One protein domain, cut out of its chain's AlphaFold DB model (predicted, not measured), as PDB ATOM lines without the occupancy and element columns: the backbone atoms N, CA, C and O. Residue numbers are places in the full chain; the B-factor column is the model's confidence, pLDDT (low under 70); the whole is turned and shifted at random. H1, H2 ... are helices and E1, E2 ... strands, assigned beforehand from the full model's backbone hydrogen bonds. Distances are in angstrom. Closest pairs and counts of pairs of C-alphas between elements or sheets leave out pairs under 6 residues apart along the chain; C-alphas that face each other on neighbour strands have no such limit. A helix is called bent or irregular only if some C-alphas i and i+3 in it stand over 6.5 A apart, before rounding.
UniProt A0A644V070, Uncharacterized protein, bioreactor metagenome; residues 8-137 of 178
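AT A GLANCE: This is residues 8 to 137 of the 178 residues of an uncharacterized protein of bioreactor metagenome (UniProt A0A644V070). One long helix, H2, runs through the body, with two small sheets placed one after the other along it: E1, E3 and E4 over its earlier part, and E2 and E5 beside its later part. The bent helix H3 folds back along H2, its arm H3a by the two-stranded sheet and its arm H3b over E4, while the short H1 packs on H2 from another side and stays off the sheets. The printed part has 130 residues, with three named helices and five strands in the order E1 H1 H2 E2 E3 E4 E5 H3; its class is mixed, and both sheets, E1 - E3 - E4 and E2 - E5, are antiparallel. It is compact, with a radius of gyration of the C-alphas of 15.5 A, yet elongated, spanning 51 by 29 by 21 A.

HOW THE PARTS SIT: Start at E1, residues 8 to 14, an edge strand antiparallel to the inner strand E3, residues 76 to 83; look for N 10 and O 80 at 2.9 A. E3 forms a hairpin with the other edge strand, E4, residues 87 to 92, where N 79 and O 90 are 2.8 A apart. H1, residues 20 to 28, touches H2, residues 36 to 65, as a helical hairpin at a shallow tilt of 13 degrees, opposite ways; the closest C-alphas, of Leu 26 and Ser 46, are 7.5 A apart. H2 is on the sheet at a height of 9.1 A, over E1 and E3. In the second sheet, E2, residues 69 to 72, is antiparallel to E5, residues 99 to 102, with N 69 and O 102 at 2.8 A. H3, residues 105 to 131, was assigned as one helix by its hydrogen bonds but is bent, with C-alphas 117 and 120 6.8 A apart; its arms are H3a, residues 105 to 117, and H3b, residues 120 to 131. H3a touches H2, closest at the C-alphas of Val 62 and Phe 111, 6.0 A. H3b is on the same face of the three-stranded sheet as H2, making two layers, helices on one face of a sheet. In H1, H2, H3a and H3b every O i to N i+4 pair is within hydrogen-bond range.

IN THESE COORDINATES: Find C-alpha 8 of E1 at (129.276, 96.444, 161.340). H2 runs 43.5 A from C-alpha 36 at (120.368, 103.495, 163.831), and E3 covers 22.8 A. H3b ends at C-alpha 131, at (129.836, 106.959, 151.949).

THE WHOLE: The C-alphas of Ser 35 and Glu 104, the two farthest apart, are 50.9 A apart. The printed part has no cut and no long link. Its mean pLDDT is 75.9; look for values under 70 at residues 125 to 137, among others.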
ATOM      1  N   LEU A   8     130.038  97.524 161.955       74.31
ATOM      2  CA  LEU A   8     129.276  96.444 161.340       74.31
ATOM      3  C   LEU A   8     130.125  95.725 160.299       74.31
ATOM      4  O   LEU A   8     130.785  96.350 159.474       74.31
ATOM      5  N   LYS A   9     130.043  94.397 160.325       82.25
ATOM      6  CA  LYS A   9     130.566  93.514 159.286       82.25
ATOM      7  C   LYS A   9     129.373  92.863 158.608       82.25
ATOM      8  O   LYS A   9     128.504  92.330 159.297       82.25
ATOM      9  N   SER A  10     129.306  92.942 157.287       79.31
ATOM     10  CA  SER A  10     128.171  92.435 156.521       79.31
ATOM     11  C   SER A  10     128.627  91.643 155.306       79.31
ATOM     12  O   SER A  10     129.674  91.932 154.728       79.31
ATOM     13  N   TYR A  11     127.818  90.651 154.945       86.12
ATOM     14  CA  TYR A  11     128.003  89.812 153.770       86.12
ATOM     15  C   TYR A  11     126.760  89.941 152.901       86.12
ATOM     16  O   TYR A  11     125.646  89.705 153.371       86.12
ATOM     17  N   THR A  12     126.956  90.318 151.646       85.31
ATOM     18  CA  THR A  12     125.894  90.369 150.643       85.31
ATOM     19  C   THR A  12     126.158  89.283 149.620       85.31
ATOM     20  O   THR A  12     127.234  89.256 149.036       85.31
ATOM     21  N   ILE A  13     125.194  88.387 149.417       87.62
ATOM     22  CA  ILE A  13     125.350  87.226 148.539       87.62
ATOM     23  C   ILE A  13     124.264  87.264 147.470       87.62
ATOM     24  O   ILE A  13     123.081  87.360 147.798       87.62
ATOM     25  N   ALA A  14     124.666  87.144 146.208       86.38
ATOM     26  CA  ALA A  14     123.761  86.998 145.074       86.38
ATOM     27  C   ALA A  14     124.021  85.681 144.336       86.38
ATOM     28  O   ALA A  14     125.170  85.327 144.078       86.38
ATOM     29  N   TYR A  15     122.945  84.974 143.983       86.06
ATOM     30  CA  TYR A  15     122.987  83.718 143.216       86.06
ATOM     31  C   TYR A  15     122.575  83.891 141.749       86.06
ATOM     32  O   TYR A  15     122.780  82.992 140.939       86.06
ATOM     33  N   SER A  16     121.999  85.041 141.417       87.75
ATOM     34  CA  SER A  16     121.514  85.419 140.092       87.75
ATOM     35  C   SER A  16     121.875  86.873 139.822       87.75
ATOM     36  O   SER A  16     122.196  87.602 140.764       87.75
ATOM     37  N   ASN A  17     121.807  87.290 138.556       84.62
ATOM     38  CA  ASN A  17     122.015  88.687 138.186       84.62
ATOM     39  C   ASN A  17     121.101  89.596 139.019       84.62
ATOM     40  O   ASN A  17     119.917  89.295 139.193       84.62
ATOM     41  N   ILE A  18     121.660  90.695 139.515       84.12
ATOM     42  CA  ILE A  18     120.901  91.729 140.209       84.12
ATOM     43  C   ILE A  18     120.333  92.687 139.170       84.12
ATOM     44  O   ILE A  18     121.042  93.170 138.292       84.12
ATOM     45  N   THR A  19     119.039  92.973 139.271       78.38
ATOM     46  CA  THR A  19     118.336  93.871 138.355       78.38
ATOM     47  C   THR A  19     117.990  95.198 139.024       78.38
ATOM     48  O   THR A  19     117.959  95.330 140.251       78.38
ATOM     49  N   SER A  20     117.636  96.195 138.214       71.19
ATOM     50  CA  SER A  20     117.115  97.472 138.713       71.19
ATOM     51  C   SER A  20     115.824  97.313 139.532       71.19
ATOM     52  O   SER A  20     115.557  98.124 140.424       71.19
ATOM     53  N   ASN A  21     115.044  96.252 139.293       72.12
ATOM     54  CA  ASN A  21     113.858  95.925 140.087       72.12
ATOM     55  C   ASN A  21     114.227  95.474 141.504       72.12
ATOM     56  O   ASN A  21     113.562  95.877 142.457       72.12
ATOM     57  N   ASP A  22     115.303  94.697 141.658       75.94
ATOM     58  CA  ASP A  22     115.782  94.244 142.968       75.94
ATOM     59  C   ASP A  22     116.248  95.430 143.820       75.94
ATOM     60  O   ASP A  22     115.875  95.550 144.993       75.94
ATOM     61  N   LEU A  23     116.985  96.363 143.204       67.44
ATOM     62  CA  LEU A  23     117.391  97.618 143.841       67.44
ATOM     63  C   LEU A  23     116.180  98.488 144.203       67.44
ATOM     64  O   LEU A  23     116.087  98.984 145.325       67.44
ATOM     65  N   SER A  24     115.216  98.633 143.291       65.19
ATOM     66  CA  SER A  24     113.995  99.420 143.530       65.19
ATOM     67  C   SER A  24     113.156  98.843 144.673       65.19
ATOM     68  O   SER A  24     112.653  99.579 145.524       65.19
ATOM     69  N   HIS A  25     113.048  97.516 144.739       73.50
ATOM     70  CA  HIS A  25     112.378  96.820 145.829       73.50
ATOM     71  C   HIS A  25     113.092  97.044 147.167       73.50
ATOM     72  O   HIS A  25     112.427  97.314 148.170       73.50
ATOM     73  N   LEU A  26     114.426  97.008 147.204       66.62
ATOM     74  CA  LEU A  26     115.179  97.329 148.416       66.62
ATOM     75  C   LEU A  26     114.937  98.779 148.869       66.62
ATOM     76  O   LEU A  26     114.623  99.007 150.037       66.62
ATOM     77  N   VAL A  27     114.980  99.739 147.939       66.38
ATOM     78  CA  VAL A  27     114.720 101.164 148.210       66.38
ATOM     79  C   VAL A  27     113.312 101.395 148.755       66.38
ATOM     80  O   VAL A  27     113.138 102.183 149.686       66.38
ATOM     81  N   SER A  28     112.310 100.671 148.249       68.50
ATOM     82  CA  SER A  28     110.931 100.762 148.751       68.50
ATOM     83  C   SER A  28     110.785 100.373 150.229       68.50
ATOM     84  O   SER A  28     109.830 100.781 150.885       68.50
ATOM     85  N   LYS A  29     111.747  99.622 150.782       72.94
ATOM     86  CA  LYS A  29     111.747  99.156 152.176       72.94
ATOM     87  C   LYS A  29     112.505 100.073 153.133       72.94
ATOM     88  O   LYS A  29     112.551  99.774 154.325       72.94
ATOM     89  N   LYS A  30     113.076 101.185 152.657       66.44
ATOM     90  CA  LYS A  30     113.927 102.080 153.462       66.44
ATOM     91  C   LYS A  30     113.271 102.529 154.779       66.44
ATOM     92  O   LYS A  30     113.943 102.600 155.805       66.44
ATOM     93  N   ASP A  31     111.959 102.778 154.764       71.69
ATOM     94  CA  ASP A  31     111.225 103.364 155.894       71.69
ATOM     95  C   ASP A  31     110.879 102.330 156.983       71.69
ATOM     96  O   ASP A  31     110.461 102.692 158.082       71.69
ATOM     97  N   ILE A  32     111.113 101.038 156.717       78.06
ATOM     98  CA  ILE A  32     110.921  99.938 157.676       78.06
ATOM     99  C   ILE A  32     112.050  99.925 158.726       78.06
ATOM    100  O   ILE A  32     111.862  99.473 159.858       78.06
ATOM    101  N   PHE A  33     113.232 100.445 158.383       70.81
ATOM    102  CA  PHE A  33     114.425 100.405 159.231       70.81
ATOM    103  C   PHE A  33     114.480 101.625 160.162       70.81
ATOM    104  O   PHE A  33     115.040 102.673 159.837       70.81
ATOM    105  N   SER A  34     113.882 101.497 161.348       70.00
ATOM    106  CA  SER A  34     113.681 102.619 162.278       70.00
ATOM    107  C   SER A  34     114.889 102.935 163.171       70.00
ATOM    108  O   SER A  34     115.139 104.104 163.475       70.00
ATOM    109  N   SER A  35     115.668 101.926 163.575       76.19
ATOM    110  CA  SER A  35     116.824 102.107 164.468       76.19
ATOM    111  C   SER A  35     118.110 102.469 163.717       76.19
ATOM    112  O   SER A  35     118.290 102.098 162.558       76.19
ATOM    113  N   VAL A  36     119.047 103.147 164.393       67.94
ATOM    114  CA  VAL A  36     120.368 103.495 163.831       67.94
ATOM    115  C   VAL A  36     121.093 102.249 163.316       67.94
ATOM    116  O   VAL A  36     121.535 102.232 162.175       67.94
ATOM    117  N   ALA A  37     121.130 101.175 164.110       68.38
ATOM    118  CA  ALA A  37     121.769  99.920 163.715       68.38
ATOM    119  C   ALA A  37     121.117  99.292 162.470       68.38
ATOM    120  O   ALA A  37     121.819  98.809 161.585       68.38
ATOM    121  N   MET A  38     119.784  99.335 162.373       69.94
ATOM    122  CA  MET A  38     119.056  98.831 161.205       69.94
ATOM    123  C   MET A  38     119.313  99.671 159.954       69.94
ATOM    124  O   MET A  38     119.504  99.105 158.884       69.94
ATOM    125  N   LYS A  39     119.371 101.001 160.081       67.44
ATOM    126  CA  LYS A  39     119.726 101.893 158.969       67.44
ATOM    127  C   LYS A  39     121.149 101.642 158.483       67.44
ATOM    128  O   LYS A  39     121.375 101.599 157.278       67.44
ATOM    129  N   THR A  40     122.090 101.417 159.398       69.31
ATOM    130  CA  THR A  40     123.467 101.077 159.030       69.31
ATOM    131  C   THR A  40     123.545  99.722 158.332       69.31
ATOM    132  O   THR A  40     124.186  99.629 157.293       69.31
ATOM    133  N   ALA A  41     122.845  98.699 158.835       71.75
ATOM    134  CA  ALA A  41     122.790  97.385 158.191       71.75
ATOM    135  C   ALA A  41     122.119  97.414 156.813       71.75
ATOM    136  O   ALA A  41     122.597  96.782 155.873       71.75
ATOM    137  N   TYR A  42     121.045  98.189 156.674       72.50
ATOM    138  CA  TYR A  42     120.405  98.448 155.391       72.50
ATOM    139  C   TYR A  42     121.364  99.139 154.413       72.50
ATOM    140  O   TYR A  42     121.454  98.734 153.257       72.50
ATOM    141  N   GLY A  43     122.115 100.144 154.872       70.00
ATOM    142  CA  GLY A  43     123.101 100.853 154.058       70.00
ATOM    143  C   GLY A  43     124.233  99.949 153.572       70.00
ATOM    144  O   GLY A  43     124.555  99.962 152.385       70.00
ATOM    145  N   THR A  44     124.796  99.107 154.443       72.81
ATOM    146  CA  THR A  44     125.868  98.174 154.054       72.81
ATOM    147  C   THR A  44     125.367  97.071 153.118       72.81
ATOM    148  O   THR A  44     126.043  96.750 152.146       72.81
ATOM    149  N   LEU A  45     124.153  96.547 153.340       79.06
ATOM    150  CA  LEU A  45     123.507  95.598 152.424       79.06
ATOM    151  C   LEU A  45     123.239  96.230 151.050       79.06
ATOM    152  O   LEU A  45     123.518  95.621 150.020       79.06
ATOM    153  N   SER A  46     122.723  97.462 151.030       72.44
ATOM    154  CA  SER A  46     122.453  98.205 149.793       72.44
ATOM    155  C   SER A  46     123.740  98.485 149.021       72.44
ATOM    156  O   SER A  46     123.766  98.334 147.805       72.44
ATOM    157  N   THR A  47     124.819  98.834 149.730       75.12
ATOM    158  CA  THR A  47     126.153  99.036 149.142       75.12
ATOM    159  C   THR A  47     126.651  97.747 148.496       75.12
ATOM    160  O   THR A  47     127.056  97.760 147.338       75.12
ATOM    161  N   GLY A  48     126.571  96.623 149.217       77.75
ATOM    162  CA  GLY A  48     126.962  95.322 148.686       77.75
ATOM    163  C   GLY A  48     126.172  94.953 147.434       77.75
ATOM    164  O   GLY A  48     126.771  94.595 146.430       77.75
ATOM    165  N   LEU A  49     124.846  95.118 147.451       79.81
ATOM    166  CA  LEU A  49     123.991  94.827 146.292       79.81
ATOM    167  C   LEU A  49     124.309  95.719 145.092       79.81
ATOM    168  O   LEU A  49     124.287  95.240 143.961       79.81
ATOM    169  N   LEU A  50     124.636  96.990 145.332       76.25
ATOM    170  CA  LEU A  50     124.985  97.935 144.280       76.25
ATOM    171  C   LEU A  50     126.317  97.573 143.603       76.25
ATOM    172  O   LEU A  50     126.413  97.660 142.386       76.25
ATOM    173  N   VAL A  51     127.308  97.080 144.359       82.56
ATOM    174  CA  VAL A  51     128.559  96.548 143.782       82.56
ATOM    175  C   VAL A  51     128.284  95.356 142.862       82.56
ATOM    176  O   VAL A  51     128.834  95.292 141.764       82.56
ATOM    177  N   ILE A  52     127.417  94.424 143.279       86.38
ATOM    178  CA  ILE A  52     127.048  93.263 142.449       86.38
ATOM    179  C   ILE A  52     126.323  93.719 141.180       86.38
ATOM    180  O   ILE A  52     126.657  93.260 140.091       86.38
ATOM    181  N   TYR A  53     125.369  94.642 141.318       83.12
ATOM    182  CA  TYR A  53     124.606  95.202 140.205       83.12
ATOM    183  C   TYR A  53     125.493  95.900 139.169       83.12
ATOM    184  O   TYR A  53     125.373  95.630 137.976       83.12
ATOM    185  N   GLU A  54     126.405  96.772 139.604       81.38
ATOM    186  CA  GLU A  54     127.306  97.472 138.685       81.38
ATOM    187  C   GLU A  54     128.266  96.500 137.992       81.38
ATOM    188  O   GLU A  54     128.506  96.615 136.791       81.38
ATOM    189  N   HIS A  55     128.761  95.483 138.705       86.00
ATOM    190  CA  HIS A  55     129.555  94.427 138.080       86.00
ATOM    191  C   HIS A  55     128.747  93.635 137.037       86.00
ATOM    192  O   HIS A  55     129.276  93.308 135.974       86.00
ATOM    193  N   ASP A  56     127.466  93.353 137.297       85.81
ATOM    194  CA  ASP A  56     126.572  92.716 136.321       85.81
ATOM    195  C   ASP A  56     126.342  93.622 135.095       85.81
ATOM    196  O   ASP A  56     126.393  93.145 133.962       85.81
ATOM    197  N   CYS A  57     126.198  94.937 135.289       81.44
ATOM    198  CA  CYS A  57     126.078  95.906 134.196       81.44
ATOM    199  C   CYS A  57     127.340  95.977 133.327       81.44
ATOM    200  O   CYS A  57     127.241  96.006 132.097       81.44
ATOM    201  N   VAL A  58     128.528  95.986 133.940       85.19
ATOM    202  CA  VAL A  58     129.798  95.937 133.201       85.19
ATOM    203  C   VAL A  58     129.901  94.633 132.416       85.19
ATOM    204  O   VAL A  58     130.218  94.656 131.229       85.19
ATOM    205  N   ALA A  59     129.569  93.501 133.035       87.38
ATOM    206  CA  ALA A  59     129.567  92.219 132.351       87.38
ATOM    207  C   ALA A  59     128.602  92.192 131.159       87.38
ATOM    208  O   ALA A  59     128.984  91.718 130.095       87.38
ATOM    209  N   ASP A  60     127.397  92.752 131.271       85.62
ATOM    210  CA  ASP A  60     126.455  92.830 130.148       85.62
ATOM    211  C   ASP A  60     126.982  93.689 128.985       85.62
ATOM    212  O   ASP A  60     126.704  93.402 127.817       85.62
ATOM    213  N   GLN A  61     127.748  94.745 129.273       86.00
ATOM    214  CA  GLN A  61     128.389  95.576 128.247       86.00
ATOM    215  C   GLN A  61     129.548  94.837 127.569       86.00
ATOM    216  O   GLN A  61     129.605  94.757 126.343       86.00
ATOM    217  N   VAL A  62     130.435  94.239 128.362       84.69
ATOM    218  CA  VAL A  62     131.600  93.482 127.885       84.69
ATOM    219  C   VAL A  62     131.164  92.227 127.117       84.69
ATOM    220  O   VAL A  62     131.789  91.850 126.126       84.69
ATOM    221  N   ALA A  63     130.058  91.598 127.522       88.38
ATOM    222  CA  ALA A  63     129.459  90.464 126.824       88.38
ATOM    223  C   ALA A  63     129.046  90.824 125.392       88.38
ATOM    224  O   ALA A  63     129.300  90.052 124.466       88.38
ATOM    225  N   LYS A  64     128.456  92.012 125.200       88.25
ATOM    226  CA  LYS A  64     128.086  92.529 123.874       88.25
ATOM    227  C   LYS A  64     129.318  92.834 123.026       88.25
ATOM    228  O   LYS A  64     129.335  92.464 121.859       88.25
ATOM    229  N   GLU A  65     130.340  93.443 123.623       88.94
ATOM    230  CA  GLU A  65     131.587  93.803 122.933       88.94
ATOM    231  C   GLU A  65     132.324  92.570 122.388       88.94
ATOM    232  O   GLU A  65     132.737  92.536 121.232       88.94
ATOM    233  N   PHE A  66     132.444  91.519 123.202       88.12
ATOM    234  CA  PHE A  66     133.147  90.292 122.819       88.12
ATOM    235  C   PHE A  66     132.228  89.207 122.237       88.12
ATOM    236  O   PHE A  66     132.692  88.098 121.964       88.12
ATOM    237  N   ASN A  67     130.943  89.504 122.025       90.56
ATOM    238  CA  ASN A  67     129.933  88.564 121.531       90.56
ATOM    239  C   ASN A  67     129.944  87.221 122.297       90.56
ATOM    240  O   ASN A  67     130.063  86.142 121.709       90.56
ATOM    241  N   VAL A  68     129.875  87.294 123.628       91.44
ATOM    242  CA  VAL A  68     129.798  86.127 124.520       91.44
ATOM    243  C   VAL A  68     128.480  86.121 125.287       91.44
ATOM    244  O   VAL A  68     127.956  87.166 125.662       91.44
ATOM    245  N   GLY A  69     127.942  84.935 125.556       90.88
ATOM    246  CA  GLY A  69     126.838  84.773 126.497       90.88
ATOM    247  C   GLY A  69     127.369  84.784 127.927       90.88
ATOM    248  O   GLY A  69     128.317  84.058 128.224       90.88
ATOM    249  N   CYS A  70     126.759  85.568 128.816       88.50
ATOM    250  CA  CYS A  70     127.119  85.635 130.231       88.50
ATOM    251  C   CYS A  70     125.874  85.478 131.115       88.50
ATOM    252  O   CYS A  70     124.816  86.019 130.806       88.50
ATOM    253  N   SER A  71     125.991  84.726 132.212       86.44
ATOM    254  CA  SER A  71     124.964  84.651 133.261       86.44
ATOM    255  C   SER A  71     125.581  84.337 134.623       86.44
ATOM    256  O   SER A  71     126.526  83.546 134.715       86.44
ATOM    257  N   ARG A  72     125.032  84.922 135.694       86.25
ATOM    258  CA  ARG A  72     125.393  84.599 137.079       86.25
ATOM    259  C   ARG A  72     124.577  83.413 137.579       86.25
ATOM    260  O   ARG A  72     123.351  83.417 137.552       86.25
ATOM    261  N   ASN A  73     125.284  82.392 138.032       81.19
ATOM    262  CA  ASN A  73     124.734  81.130 138.539       81.19
ATOM    263  C   ASN A  73     125.632  80.488 139.608       81.19
ATOM    264  O   ASN A  73     125.318  79.416 140.122       81.19
ATOM    265  N   THR A  74     126.731  81.151 139.964       80.25
ATOM    266  CA  THR A  74     127.543  80.843 141.137       80.25
ATOM    267  C   THR A  74     127.472  82.011 142.122       80.25
ATOM    268  O   THR A  74     127.327  83.163 141.698       80.25
ATOM    269  N   PRO A  75     127.516  81.733 143.438       79.50
ATOM    270  CA  PRO A  75     127.369  82.765 144.449       79.50
ATOM    271  C   PRO A  75     128.484  83.805 144.343       79.50
ATOM    272  O   PRO A  75     129.664  83.467 144.251       79.50
ATOM    273  N   PHE A  76     128.085  85.069 144.388       84.44
ATOM    274  CA  PHE A  76     128.960  86.231 144.423       84.44
ATOM    275  C   PHE A  76     128.801  86.904 145.782       84.44
ATOM    276  O   PHE A  76     127.687  87.314 146.122       84.44
ATOM    277  N   MET A  77     129.878  86.984 146.568       84.69
ATOM    278  CA  MET A  77     129.830  87.493 147.938       84.69
ATOM    279  C   MET A  77     130.608  88.797 148.079       84.69
ATOM    280  O   MET A  77     131.830  88.803 148.002       84.69
ATOM    281  N   VAL A  78     129.910  89.882 148.403       83.56
ATOM    282  CA  VAL A  78     130.528  91.145 148.820       83.56
ATOM    283  C   VAL A  78     130.644  91.171 150.336       83.56
ATOM    284  O   VAL A  78     129.639  91.070 151.045       83.56
ATOM    285  N   TYR A  79     131.866  91.335 150.830       82.25
ATOM    286  CA  TYR A  79     132.174  91.580 152.228       82.25
ATOM    287  C   TYR A  79     132.398  93.074 152.461       82.25
ATOM    288  O   TYR A  79     133.175  93.739 151.781       82.25
ATOM    289  N   MET A  80     131.715  93.622 153.456       77.31
ATOM    290  CA  MET A  80     131.886  95.019 153.824       77.31
ATOM    291  C   MET A  80     132.127  95.145 155.318       77.31
ATOM    292  O   MET A  80     131.354  94.625 156.132       77.31
ATOM    293  N   ILE A  81     133.165  95.907 155.657       75.00
ATOM    294  CA  ILE A  81     133.388  96.425 157.000       75.00
ATOM    295  C   ILE A  81     133.041  97.906 156.997       75.00
ATOM    296  O   ILE A  81     133.508  98.661 156.148       75.00
ATOM    297  N   ASN A  82     132.224  98.307 157.963       70.75
ATOM    298  CA  ASN A  82     131.920  99.695 158.258       70.75
ATOM    299  C   ASN A  82     132.150  99.940 159.753       70.75
ATOM    300  O   ASN A  82     131.256  99.728 160.580       70.75
ATOM    301  N   GLU A  83     133.378 100.312 160.100       72.88
ATOM    302  CA  GLU A  83     133.816 100.661 161.453       72.88
ATOM    303  C   GLU A  83     134.106 102.167 161.533       72.88
ATOM    304  O   GLU A  83     134.397 102.800 160.524       72.88
ATOM    305  N   MET A  84     134.063 102.757 162.735       61.31
ATOM    306  CA  MET A  84     134.239 104.213 162.933       61.31
ATOM    307  C   MET A  84     135.481 104.809 162.252       61.31
ATOM    308  O   MET A  84     135.443 105.963 161.842       61.31
ATOM    309  N   ASN A  85     136.566 104.035 162.155       59.66
ATOM    310  CA  ASN A  85     137.849 104.509 161.634       59.66
ATOM    311  C   ASN A  85     138.225 103.891 160.284       59.66
ATOM    312  O   ASN A  85     139.133 104.398 159.641       59.66
ATOM    313  N   ASN A  86     137.572 102.798 159.879       63.59
ATOM    314  CA  ASN A  86     137.931 102.030 158.694       63.59
ATOM    315  C   ASN A  86     136.665 101.486 158.035       63.59
ATOM    316  O   ASN A  86     135.956 100.659 158.615       63.59
ATOM    317  N   SER A  87     136.442 101.895 156.792       63.75
ATOM    318  CA  SER A  87     135.418 101.314 155.933       63.75
ATOM    319  C   SER A  87     136.086 100.802 154.673       63.75
ATOM    320  O   SER A  87     136.769 101.555 153.984       63.75
ATOM    321  N   TYR A  88     135.915  99.516 154.386       68.19
ATOM    322  CA  TYR A  88     136.373  98.936 153.132       68.19
ATOM    323  C   TYR A  88     135.384  97.893 152.635       68.19
ATOM    324  O   TYR A  88     134.666  97.241 153.401       68.19
ATOM    325  N   ILE A  89     135.360  97.771 151.317       69.56
ATOM    326  CA  ILE A  89     134.591  96.782 150.587       69.56
ATOM    327  C   ILE A  89     135.625  95.856 149.966       69.56
ATOM    328  O   ILE A  89     136.610  96.311 149.394       69.56
ATOM    329  N   THR A  90     135.434  94.562 150.138       71.56
ATOM    330  CA  THR A  90     136.209  93.547 149.437       71.56
ATOM    331  C   THR A  90     135.297  92.380 149.157       71.56
ATOM    332  O   THR A  90     134.246  92.226 149.773       71.56
ATOM    333  N   VAL A  91     135.646  91.564 148.187       69.00
ATOM    334  CA  VAL A  91     134.700  90.616 147.632       69.00
ATOM    335  C   VAL A  91     135.378  89.262 147.561       69.00
ATOM    336  O   VAL A  91     136.528  89.159 147.142       69.00
ATOM    337  N   ASP A  92     134.672  88.237 148.032       66.56
ATOM    338  CA  ASP A  92     135.143  86.858 148.009       66.56
ATOM    339  C   ASP A  92     134.461  86.130 146.848       66.56
ATOM    340  O   ASP A  92     133.232  85.989 146.797       66.56
ATOM    341  N   MET A  93     135.272  85.760 145.858       66.12
ATOM    342  CA  MET A  93     134.838  85.321 144.537       66.12
ATOM    343  C   MET A  93     135.620  84.082 144.114       66.12
ATOM    344  O   MET A  93     136.833  84.006 144.296       66.12
ATOM    345  N   ASP A  94     134.961  83.170 143.400       68.81
ATOM    346  CA  ASP A  94     135.669  82.284 142.468       68.81
ATOM    347  C   ASP A  94     136.409  83.148 141.419       68.81
ATOM    348  O   ASP A  94     135.897  84.193 141.017       68.81
ATOM    349  N   HIS A  95     137.557  82.690 140.908       67.50
ATOM    350  CA  HIS A  95     138.243  83.240 139.724       67.50
ATOM    351  C   HIS A  95     137.309  83.481 138.523       67.50
ATOM    352  O   HIS A  95     137.594  84.280 137.633       67.50
ATOM    353  N   ARG A  96     136.160  82.799 138.482       69.38
ATOM    354  CA  ARG A  96     135.099  83.024 137.499       69.38
ATOM    355  C   ARG A  96     134.264  84.293 137.727       69.38
ATOM    356  O   ARG A  96     133.378  84.544 136.913       69.38
ATOM    357  N   MET A  97     134.505  85.055 138.797       75.44
ATOM    358  CA  MET A  97     133.759  86.260 139.207       75.44
ATOM    359  C   MET A  97     132.244  86.022 139.337       75.44
ATOM    360  O   MET A  97     131.403  86.886 139.079       75.44
ATOM    361  N   GLY A  98     131.870  84.796 139.707       78.12
ATOM    362  CA  GLY A  98     130.475  84.381 139.823       78.12
ATOM    363  C   GLY A  98     129.727  84.242 138.482       78.12
ATOM    364  O   GLY A  98     128.499  84.208 138.489       78.12
ATOM    365  N   MET A  99     130.424  84.218 137.336       85.75
ATOM    366  CA  MET A  99     129.816  84.227 135.999       85.75
ATOM    367  C   MET A  99     130.174  82.992 135.165       85.75
ATOM    368  O   MET A  99     131.349  82.646 134.965       85.75
ATOM    369  N   ASN A 100     129.141  82.366 134.601       87.56
ATOM    370  CA  ASN A 100     129.277  81.390 133.530       87.56
ATOM    371  C   ASN A 100     129.213  82.104 132.184       87.56
ATOM    372  O   ASN A 100     128.239  82.787 131.865       87.56
ATOM    373  N   VAL A 101     130.273  81.909 131.404       88.56
ATOM    374  CA  VAL A 101     130.506  82.595 130.136       88.56
ATOM    375  C   VAL A 101     130.660  81.545 129.046       88.56
ATOM    376  O   VAL A 101     131.436  80.602 129.214       88.56
ATOM    377  N   ALA A 102     129.934  81.710 127.948       90.12
ATOM    378  CA  ALA A 102     129.963  80.826 126.791       90.12
ATOM    379  C   ALA A 102     130.239  81.630 125.515       90.12
ATOM    380  O   ALA A 102     129.648  82.684 125.290       90.12
ATOM    381  N   GLY A 103     131.138  81.128 124.674       89.62
ATOM    382  CA  GLY A 103     131.558  81.780 123.438       89.62
ATOM    383  C   GLY A 103     132.900  81.230 122.966       89.62
ATOM    384  O   GLY A 103     133.390  80.231 123.497       89.62
ATOM    385  N   GLU A 104     133.510  81.886 121.985       91.00
ATOM    386  CA  GLU A 104     134.853  81.522 121.531       91.00
ATOM    387  C   GLU A 104     135.893  81.739 122.637       91.00
ATOM    388  O   GLU A 104     135.875  82.759 123.328       91.00
ATOM    389  N   SER A 105     136.850  80.817 122.783       88.44
ATOM    390  CA  SER A 105     137.823  80.827 123.888       88.44
ATOM    391  C   SER A 105     138.589  82.147 124.025       88.44
ATOM    392  O   SER A 105     138.834  82.602 125.141       88.44
ATOM    393  N   LYS A 106     138.942  82.788 122.901       87.44
ATOM    394  CA  LYS A 106     139.634  84.086 122.892       87.44
ATOM    395  C   LYS A 106     138.750  85.203 123.456       87.44
ATOM    396  O   LYS A 106     139.211  85.995 124.271       87.44
ATOM    397  N   ASN A 107     137.479  85.222 123.073       87.62
ATOM    398  CA  ASN A 107     136.518  86.229 123.507       87.62
ATOM    399  C   ASN A 107     136.128  86.032 124.973       87.62
ATOM    400  O   ASN A 107     136.040  86.999 125.720       87.62
ATOM    401  N   VAL A 108     135.981  84.778 125.414       87.19
ATOM    402  CA  VAL A 108     135.762  84.440 126.827       87.19
ATOM    403  C   VAL A 108     136.947  84.893 127.683       87.19
ATOM    404  O   VAL A 108     136.745  85.425 128.773       87.19
ATOM    405  N   TYR A 109     138.177  84.713 127.198       83.50
ATOM    406  CA  TYR A 109     139.372  85.193 127.889       83.50
ATOM    407  C   TYR A 109     139.377  86.726 128.017       83.50
ATOM    408  O   TYR A 109     139.493  87.246 129.127       83.50
ATOM    409  N   SER A 110     139.170  87.450 126.912       82.62
ATOM    410  CA  SER A 110     139.100  88.918 126.918       82.62
ATOM    411  C   SER A 110     137.962  89.453 127.791       82.62
ATOM    412  O   SER A 110     138.166  90.410 128.537       82.62
ATOM    413  N   PHE A 111     136.802  88.791 127.776       87.31
ATOM    414  CA  PHE A 111     135.675  89.095 128.652       87.31
ATOM    415  C   PHE A 111     136.063  88.998 130.132       87.31
ATOM    416  O   PHE A 111     135.835  89.935 130.898       87.31
ATOM    417  N   ARG A 112     136.673  87.874 130.541       86.00
ATOM    418  CA  ARG A 112     137.070  87.645 131.940       86.00
ATOM    419  C   ARG A 112     138.092  88.678 132.391       86.00
ATOM    420  O   ARG A 112     137.949  89.237 133.472       86.00
ATOM    421  N   MET A 113     139.060  88.981 131.530       83.00
ATOM    422  CA  MET A 113     140.084  89.984 131.795       83.00
ATOM    423  C   MET A 113     139.485  91.377 132.038       83.00
ATOM    424  O   MET A 113     139.815  92.029 133.028       83.00
ATOM    425  N   ALA A 114     138.579  91.818 131.161       81.75
ATOM    426  CA  ALA A 114     137.931  93.121 131.270       81.75
ATOM    427  C   ALA A 114     137.061  93.228 132.533       81.75
ATOM    428  O   ALA A 114     137.156  94.220 133.258       81.75
ATOM    429  N   CYS A 115     136.279  92.189 132.844       83.31
ATOM    430  CA  CYS A 115     135.456  92.161 134.055       83.31
ATOM    431  C   CYS A 115     136.323  92.222 135.323       83.31
ATOM    432  O   CYS A 115     136.099  93.084 136.172       83.31
ATOM    433  N   SER A 116     137.367  91.392 135.422       82.19
ATOM    434  CA  SER A 116     138.283  91.396 136.570       82.19
ATOM    435  C   SER A 116     139.003  92.736 136.750       82.19
ATOM    436  O   SER A 116     139.140  93.204 137.877       82.19
ATOM    437  N   PHE A 117     139.428  93.384 135.660       77.12
ATOM    438  CA  PHE A 117     140.107  94.681 135.731       77.12
ATOM    439  C   PHE A 117     139.165  95.816 136.154       77.12
ATOM    440  O   PHE A 117     139.529  96.660 136.969       77.12
ATOM    441  N   SER A 118     137.932  95.819 135.640       78.19
ATOM    442  CA  SER A 118     136.924  96.841 135.958       78.19
ATOM    443  C   SER A 118     136.450  96.809 137.414       78.19
ATOM    444  O   SER A 118     135.924  97.798 137.926       78.19
ATOM    445  N   PHE A 119     136.645  95.679 138.094       79.06
ATOM    446  CA  PHE A 119     136.013  95.411 139.374       79.06
ATOM    447  C   PHE A 119     136.403  96.404 140.468       79.06
ATOM    448  O   PHE A 119     135.554  96.937 141.176       79.06
ATOM    449  N   SER A 120     137.685  96.728 140.567       75.75
ATOM    450  CA  SER A 120     138.152  97.677 141.572       75.75
ATOM    451  C   SER A 120     137.697  99.105 141.325       75.75
ATOM    452  O   SER A 120     137.470  99.851 142.276       75.75
ATOM    453  N   SER A 121     137.494  99.481 140.061       72.00
ATOM    454  CA  SER A 121     136.852 100.752 139.732       72.00
ATOM    455  C   SER A 121     135.403 100.777 140.221       72.00
ATOM    456  O   SER A 121     134.973 101.796 140.754       72.00
ATOM    457  N   VAL A 122     134.676  99.659 140.116       76.31
ATOM    458  CA  VAL A 122     133.316  99.522 140.663       76.31
ATOM    459  C   VAL A 122     133.317  99.633 142.192       76.31
ATOM    460  O   VAL A 122     132.543 100.416 142.741       76.31
ATOM    461  N   GLU A 123     134.207  98.920 142.891       73.94
ATOM    462  CA  GLU A 123     134.334  99.003 144.357       73.94
ATOM    463  C   GLU A 123     134.578 100.443 144.829       73.94
ATOM    464  O   GLU A 123     133.911 100.925 145.747       73.94
ATOM    465  N   GLN A 124     135.501 101.150 144.172       70.81
ATOM    466  CA  GLN A 124     135.832 102.534 144.500       70.81
ATOM    467  C   GLN A 124     134.679 103.490 144.210       70.81
ATOM    468  O   GLN A 124     134.376 104.362 145.031       70.81
ATOM    469  N   LEU A 125     134.056 103.355 143.037       68.19
ATOM    470  CA  LEU A 125     132.964 104.219 142.607       68.19
ATOM    471  C   LEU A 125     131.799 104.114 143.588       68.19
ATOM    472  O   LEU A 125     131.275 105.135 144.033       68.19
ATOM    473  N   ILE A 126     131.425 102.893 143.970       67.31
ATOM    474  CA  ILE A 126     130.337 102.668 144.919       67.31
ATOM    475  C   ILE A 126     130.731 103.090 146.333       67.31
ATOM    476  O   ILE A 126     129.948 103.766 147.002       67.31
ATOM    477  N   GLY A 127     131.948 102.774 146.776       63.84
ATOM    478  CA  GLY A 127     132.440 103.210 148.078       63.84
ATOM    479  C   GLY A 127     132.392 104.735 148.232       63.84
ATOM    480  O   GLY A 127     131.803 105.255 149.182       63.84
ATOM    481  N   THR A 128     132.924 105.457 147.249       63.41
ATOM    482  CA  THR A 128     132.993 106.925 147.273       63.41
ATOM    483  C   THR A 128     131.599 107.559 147.220       63.41
ATOM    484  O   THR A 128     131.297 108.439 148.026       63.41
ATOM    485  N   ASN A 129     130.722 107.088 146.324       57.84
ATOM    486  CA  ASN A 129     129.387 107.670 146.138       57.84
ATOM    487  C   ASN A 129     128.427 107.398 147.304       57.84
ATOM    488  O   ASN A 129     127.605 108.254 147.626       57.84
ATOM    489  N   VAL A 130     128.508 106.227 147.943       56.75
ATOM    490  CA  VAL A 130     127.586 105.876 149.034       56.75
ATOM    491  C   VAL A 130     128.026 106.481 150.368       56.75
ATOM    492  O   VAL A 130     127.174 106.879 151.163       56.75
ATOM    493  N   TRP A 131     129.336 106.583 150.624       49.91
ATOM    494  CA  TRP A 131     129.836 106.959 151.949       49.91
ATOM    495  C   TRP A 131     130.350 108.392 152.056       49.91
ATOM    496  O   TRP A 131     130.478 108.842 153.188       49.91
ATOM    497  N   ASN A 132     130.597 109.113 150.948       47.97
ATOM    498  CA  ASN A 132     130.889 110.562 150.786       47.97
ATOM    499  C   ASN A 132     131.809 111.257 151.832       47.97
ATOM    500  O   ASN A 132     131.910 112.479 151.879       47.97
ATOM    501  N   THR A 133     132.452 110.490 152.712       40.69
ATOM    502  CA  THR A 133     133.160 110.933 153.927       40.69
ATOM    503  C   THR A 133     134.380 110.064 154.236       40.69
ATOM    504  O   THR A 133     135.129 110.364 155.159       40.69
ATOM    505  N   SER A 134     134.606 108.997 153.466       40.59
ATOM    506  CA  SER A 134     135.747 108.099 153.625       40.59
ATOM    507  C   SER A 134     136.329 107.747 152.261       40.59
ATOM    508  O   SER A 134     135.615 107.350 151.342       40.59
ATOM    509  N   SER A 135     137.645 107.906 152.137       46.00
ATOM    510  CA  SER A 135     138.447 107.343 151.057       46.00
ATOM    511  C   SER A 135     138.432 105.820 151.198       46.00
ATOM    512  O   SER A 135     139.320 105.240 151.822       46.00
ATOM    513  N   ILE A 136     137.378 105.170 150.702       44.50
ATOM    514  CA  ILE A 136     137.346 103.710 150.595       44.50
ATOM    515  C   ILE A 136     138.445 103.346 149.601       44.50
ATOM    516  O   ILE A 136     138.401 103.795 148.465       44.50
ATOM    517  N   SER A 137     139.470 102.630 150.055       46.00
ATOM    518  CA  SER A 137     140.610 102.232 149.236       46.00
ATOM    519  C   SER A 137     140.309 100.905 148.544       46.00
ATOM    520  O   SER A 137     140.202  99.868 149.195       46.00
TER     521      SER A 137